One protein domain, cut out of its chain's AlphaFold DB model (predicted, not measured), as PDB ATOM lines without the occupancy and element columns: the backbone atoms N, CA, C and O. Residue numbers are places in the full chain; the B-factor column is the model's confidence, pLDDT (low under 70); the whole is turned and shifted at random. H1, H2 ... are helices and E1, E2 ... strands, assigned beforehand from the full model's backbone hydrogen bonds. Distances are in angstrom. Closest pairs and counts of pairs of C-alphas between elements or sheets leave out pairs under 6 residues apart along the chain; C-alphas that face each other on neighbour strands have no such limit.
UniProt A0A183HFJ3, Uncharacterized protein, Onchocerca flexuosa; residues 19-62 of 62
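What this domain is: This is residues 19 to 62 of the 62 residues of an uncharacterized protein of Onchocerca flexuosa (UniProt A0A183HFJ3). A single helix, H2, runs back beneath a long outgoing stretch of chain, residues 28 to 35, and the two make a loose, elongated V, nearest each other where H2 begins. At one end of this rod the chain folds back in a loop between the two short strands E1 and E2; at the other end it turns through the small helix H1 and a further loop. Residues 22 to 27 and residues 40 to 46 stick out at these ends. The printed part has 44 residues, with two named strands and then two named helices in the order E1, E2, H1, H2; the class is mixed, helices and strands, with under half of the residues, 21 of 44, in named elements and no two named strands paired. The whole is loose, with a radius of gyration of the C-alphas of 12.1 A, and spans 37 by 18 by 14 A.

How they stand to each other: H2, residues 50 to 60, is the longest helix. E2, residues 28 to 30, is only just apart from it, with their closest C-alphas 8.2 A from each other. E1, residues 19 to 21, is apart from H2. The closest C-alphas of E1 and E2 are those of Pro 21 and Leu 28, 4.6 A apart, and the two centres are 5.6 A from each other; each strand pairs with no named strand. H1, residues 36 to 39, is apart from E1, from E2 and from H2. Every O i to N i+4 pair in H2 is within hydrogen-bond range; H1 is too short for such a pair, and its one O i to N i+3 pair is within range.

Where its parts are: H2 measures 15.5 A from C-alpha 50 at (242.351, 149.529, 230.463) to C-alpha 60 at (228.303, 155.579, 227.971). E1 begins at C-alpha 19 at (230.021, 146.202, 222.346) and is 6.7 A long from first to last C-alpha. E2 is 6.6 A long by the same measure, and H1 is 5.0 A long.

The domain as a whole: The two C-alphas farthest apart are those of Asn 24 and Lys 41, 37.4 A. The first and last printed C-alphas, of Gly 19 and Gln 62, are 16.4 A apart, and Gln 62 is the chain's last residue. Without the stretches that stand free, the body has 31 residues and spans 32 by 15 by 9 A. The printed part has no cut. The link from E2 to H1 is tight, those from E1 to E2 and from H1 to H2 are short, and no link is long. The mean pLDDT of the printed part is 91.0, and residues 61 to 62 are under 70.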
ATOM      1  N   GLY A  19     231.348 146.427 222.914       92.56
ATOM      2  CA  GLY A  19     230.021 146.202 222.346       92.56
ATOM      3  C   GLY A  19     228.936 146.990 223.080       92.56
ATOM      4  O   GLY A  19     229.217 147.781 223.980       92.56
ATOM      5  N   LEU A  20     227.681 146.760 222.702       91.12
ATOM      6  CA  LEU A  20     226.538 147.355 223.393       91.12
ATOM      7  C   LEU A  20     226.285 146.652 224.740       91.12
ATOM      8  O   LEU A  20     226.567 145.453 224.862       91.12
ATOM      9  N   PRO A  21     225.747 147.365 225.747       92.44
ATOM     10  CA  PRO A  21     225.208 146.729 226.942       92.44
ATOM     11  C   PRO A  21     224.149 145.695 226.562       92.44
ATOM     12  O   PRO A  21     223.338 145.930 225.663       92.44
ATOM     13  N   ILE A  22     224.147 144.551 227.243       93.69
ATOM     14  CA  ILE A  22     223.133 143.525 227.003       93.69
ATOM     15  C   ILE A  22     221.803 144.035 227.586       93.69
ATOM     16  O   ILE A  22     221.755 144.306 228.794       93.69
ATOM     17  N   PRO A  23     220.730 144.156 226.775       94.38
ATOM     18  CA  PRO A  23     219.443 144.670 227.234       94.38
ATOM     19  C   PRO A  23     218.928 143.932 228.470       94.38
ATOM     20  O   PRO A  23     219.084 142.717 228.580       94.38
ATOM     21  N   ASN A  24     218.297 144.665 229.392       95.19
ATOM     22  CA  ASN A  24     217.759 144.139 230.656       95.19
ATOM     23  C   ASN A  24     218.809 143.515 231.595       95.19
ATOM     24  O   ASN A  24     218.468 142.763 232.507       95.19
ATOM     25  N   THR A  25     220.091 143.835 231.407       95.69
ATOM     26  CA  THR A  25     221.166 143.423 232.314       95.69
ATOM     27  C   THR A  25     222.092 144.596 232.615       95.69
ATOM     28  O   THR A  25     222.047 145.638 231.969       95.69
ATOM     29  N   ARG A  26     222.987 144.406 233.587       93.00
ATOM     30  CA  ARG A  26     224.095 145.336 233.855       93.00
ATOM     31  C   ARG A  26     225.404 144.882 233.195       93.00
ATOM     32  O   ARG A  26     226.476 145.318 233.604       93.00
ATOM     33  N   PHE A  27     225.336 143.970 232.222       94.50
ATOM     34  CA  PHE A  27     226.519 143.432 231.559       94.50
ATOM     35  C   PHE A  27     226.925 144.271 230.351       94.50
ATOM     36  O   PHE A  27     226.121 144.567 229.468       94.50
ATOM     37  N   LEU A  28     228.219 144.588 230.301       93.12
ATOM     38  CA  LEU A  28     228.881 145.215 229.168       93.12
ATOM     39  C   LEU A  28     229.884 144.235 228.562       93.12
ATOM     40  O   LEU A  28     230.723 143.678 229.269       93.12
ATOM     41  N   VAL A  29     229.823 144.067 227.245       95.31
ATOM     42  CA  VAL A  29     230.736 143.190 226.512       95.31
ATOM     43  C   VAL A  29     231.910 144.006 225.977       95.31
ATOM     44  O   VAL A  29     231.726 145.032 225.327       95.31
ATOM     45  N   PHE A  30     233.131 143.545 226.220       96.12
ATOM     46  CA  PHE A  30     234.347 144.134 225.663       96.12
ATOM     47  C   PHE A  30     235.411 143.052 225.477       96.12
ATOM     48  O   PHE A  30     235.446 142.064 226.214       96.12
ATOM     49  N   LYS A  31     236.293 143.224 224.489       96.56
ATOM     50  CA  LYS A  31     237.444 142.321 224.320       96.56
ATOM     51  C   LYS A  31     238.526 142.643 225.347       96.56
ATOM     52  O   LYS A  31     238.568 143.741 225.884       96.56
ATOM     53  N   THR A  32     239.454 141.728 225.599       95.69
ATOM     54  CA  THR A  32     240.510 141.949 226.601       95.69
ATOM     55  C   THR A  32     241.371 143.177 226.263       95.69
ATOM     56  O   THR A  32     241.991 143.185 225.193       95.69
ATOM     57  N   PRO A  33     241.460 144.195 227.141       95.81
ATOM     58  CA  PRO A  33     242.405 145.292 226.972       95.81
ATOM     59  C   PRO A  33     243.847 144.788 227.065       95.81
ATOM     60  O   PRO A  33     244.162 143.902 227.859       95.81
ATOM     61  N   LEU A  34     244.739 145.357 226.262       95.19
ATOM     62  CA  LEU A  34     246.153 144.998 226.264       95.19
ATOM     63  C   LEU A  34     246.944 145.940 227.173       95.19
ATOM     64  O   LEU A  34     246.608 147.116 227.337       95.19
ATOM     65  N   SER A  35     248.042 145.434 227.735       92.50
ATOM     66  CA  SER A  35     248.988 146.266 228.479       92.50
ATOM     67  C   SER A  35     249.572 147.364 227.588       92.50
ATOM     68  O   SER A  35     249.598 147.241 226.358       92.50
ATOM     69  N   MET A  36     250.086 148.435 228.198       90.56
ATOM     70  CA  MET A  36     250.692 149.536 227.445       90.56
ATOM     71  C   MET A  36     251.854 149.040 226.573       90.56
ATOM     72  O   MET A  36     251.913 149.343 225.386       90.56
ATOM     73  N   THR A  37     252.715 148.185 227.134       91.81
ATOM     74  CA  THR A  37     253.864 147.583 226.442       91.81
ATOM     75  C   THR A  37     253.463 146.701 225.265       91.81
ATOM     76  O   THR A  37     254.161 146.673 224.260       91.81
ATOM     77  N   LEU A  38     252.356 145.959 225.360       92.44
ATOM     78  CA  LEU A  38     251.886 145.134 224.245       92.44
ATOM     79  C   LEU A  38     251.166 145.985 223.189       92.44
ATOM     80  O   LEU A  38     251.273 145.712 221.995       92.44
ATOM     81  N   SER A  39     250.492 147.049 223.626       92.94
ATOM     82  CA  SER A  39     249.790 148.001 222.762       92.94
ATOM     83  C   SER A  39     250.728 148.811 221.863       92.94
ATOM     84  O   SER A  39     250.297 149.253 220.801       92.94
ATOM     85  N   THR A  40     252.006 148.992 222.223       93.06
ATOM     86  CA  THR A  40     252.976 149.687 221.353       93.06
ATOM     87  C   THR A  40     253.217 148.961 220.032       93.06
ATOM     88  O   THR A  40     253.537 149.618 219.046       93.06
ATOM     89  N   LYS A  41     252.984 147.643 219.983       93.12
ATOM     90  CA  LYS A  41     253.067 146.824 218.763       93.12
ATOM     91  C   LYS A  41     251.898 147.042 217.797       93.12
ATOM     92  O   LYS A  41     251.896 146.464 216.716       93.12
ATOM     93  N   LEU A  42     250.890 147.816 218.200       93.88
ATOM     94  CA  LEU A  42     249.692 148.088 217.416       93.88
ATOM     95  C   LEU A  42     249.645 149.559 216.960       93.88
ATOM     96  O   LEU A  42     250.100 150.444 217.706       93.88
ATOM     97  N   PRO A  43     249.029 149.835 215.790       93.62
ATOM     98  CA  PRO A  43     248.676 151.192 215.370       93.62
ATOM     99  C   PRO A  43     247.855 151.903 216.447       93.62
ATOM    100  O   PRO A  43     247.039 151.260 217.118       93.62
ATOM    101  N   LYS A  44     248.069 153.212 216.637       92.81
ATOM    102  CA  LYS A  44     247.469 153.987 217.743       92.81
ATOM    103  C   LYS A  44     245.942 153.886 217.750       92.81
ATOM    104  O   LYS A  44     245.346 153.763 218.815       92.81
ATOM    105  N   GLU A  45     245.341 153.842 216.571       93.00
ATOM    106  CA  GLU A  45     243.901 153.802 216.306       93.00
ATOM    107  C   GLU A  45     243.276 152.464 216.725       93.00
ATOM    108  O   GLU A  45     242.083 152.376 217.003       93.00
ATOM    109  N   LYS A  46     244.089 151.403 216.774       93.75
ATOM    110  CA  LYS A  46     243.673 150.045 217.147       93.75
ATOM    111  C   LYS A  46     244.062 149.678 218.580       93.75
ATOM    112  O   LYS A  46     243.787 148.555 219.013       93.75
ATOM    113  N   ARG A  47     244.698 150.590 219.328       95.62
ATOM    114  CA  ARG A  47     245.058 150.355 220.732       95.62
ATOM    115  C   ARG A  47     243.808 150.331 221.596       95.62
ATOM    116  O   ARG A  47     242.919 151.166 221.471       95.62
ATOM    117  N   PHE A  48     243.781 149.375 222.513       96.69
ATOM    118  CA  PHE A  48     242.743 149.286 223.521       96.69
ATOM    119  C   PHE A  48     243.366 148.862 224.841       96.69
ATOM    120  O   PHE A  48     243.691 147.693 225.042       96.69
ATOM    121  N   THR A  49     243.575 149.843 225.710       96.12
ATOM    122  CA  THR A  49     244.121 149.671 227.059       96.12
ATOM    123  C   THR A  49     243.012 149.770 228.102       96.12
ATOM    124  O   THR A  49     241.908 150.231 227.807       96.12
ATOM    125  N   THR A  50     243.301 149.386 229.346       94.94
ATOM    126  CA  THR A  50     242.351 149.529 230.463       94.94
ATOM    127  C   THR A  50     241.882 150.976 230.640       94.94
ATOM    128  O   THR A  50     240.708 151.210 230.905       94.94
ATOM    129  N   LEU A  51     242.761 151.960 230.402       94.44
ATOM    130  CA  LEU A  51     242.383 153.374 230.430       94.44
ATOM    131  C   LEU A  51     241.343 153.703 229.349       94.44
ATOM    132  O   LEU A  51     240.375 154.408 229.619       94.44
ATOM    133  N   ASN A  52     241.501 153.153 228.141       94.50
ATOM    134  CA  ASN A  52     240.526 153.352 227.068       94.50
ATOM    135  C   ASN A  52     239.173 152.709 227.391       94.50
ATOM    136  O   ASN A  52     238.144 153.266 227.017       94.50
ATOM    137  N   LEU A  53     239.164 151.559 228.076       94.44
ATOM    138  CA  LEU A  53     237.929 150.934 228.553       94.44
ATOM    139  C   LEU A  53     237.206 151.857 229.540       94.44
ATOM    140  O   LEU A  53     236.049 152.187 229.306       94.44
ATOM    141  N   LEU A  54     237.893 152.329 230.584       93.56
ATOM    142  CA  LEU A  54     237.297 153.214 231.592       93.56
ATOM    143  C   LEU A  54     236.741 154.502 230.970       93.56
ATOM    144  O   LEU A  54     235.607 154.872 231.253       93.56
ATOM    145  N   GLN A  55     237.492 155.131 230.058       93.31
ATOM    146  CA  GLN A  55     237.048 156.323 229.326       93.31
ATOM    147  C   GLN A  55     235.823 156.065 228.439       93.31
ATOM    148  O   GLN A  55     234.995 156.956 228.254       93.31
ATOM    149  N   LYS A  56     235.711 154.875 227.837       90.31
ATOM    150  CA  LYS A  56     234.532 154.501 227.044       90.31
ATOM    151  C   LYS A  56     233.320 154.281 227.948       90.31
ATOM    152  O   LYS A  56     232.269 154.835 227.662       90.31
ATOM    153  N   VAL A  57     233.483 153.552 229.051       89.19
ATOM    154  CA  VAL A  57     232.395 153.281 230.005       89.19
ATOM    155  C   VAL A  57     231.888 154.566 230.658       89.19
ATOM    156  O   VAL A  57     230.680 154.763 230.732       89.19
ATOM    157  N   SER A  58     232.780 155.482 231.052       87.62
ATOM    158  CA  SER A  58     232.381 156.761 231.653       87.62
ATOM    159  C   SER A  58     231.592 157.657 230.695       87.62
ATOM    160  O   SER A  58     230.813 158.486 231.144       87.62
ATOM    161  N   ARG A  59     231.796 157.518 229.376       81.19
ATOM    162  CA  ARG A  59     231.036 158.250 228.349       81.19
ATOM    163  C   ARG A  59     229.675 157.626 228.058       81.19
ATOM    164  O   ARG A  59     228.773 158.336 227.644       81.19
ATOM    165  N   SER A  60     229.546 156.313 228.230       70.12
ATOM    166  CA  SER A  60     228.303 155.579 227.971       70.12
ATOM    167  C   SER A  60     227.287 155.668 229.112       70.12
ATOM    168  O   SER A  60     226.161 155.231 228.924       70.12
ATOM    169  N   GLY A  61     227.677 156.194 230.277       62.03
ATOM    170  CA  GLY A  61     226.819 156.357 231.454       62.03
ATOM    171  C   GLY A  61     226.181 157.741 231.595       62.03
ATOM    172  O   GLY A  61     226.122 158.232 232.720       62.03
ATOM    173  N   GLN A  62     225.770 158.375 230.487       46.91
ATOM    174  CA  GLN A  62     224.752 159.436 230.553       46.91
ATOM    175  C   GLN A  62     223.399 158.838 230.933       46.91
ATOM    176  O   GLN A  62     223.098 157.726 230.441       46.91
TER     177      GLN A  62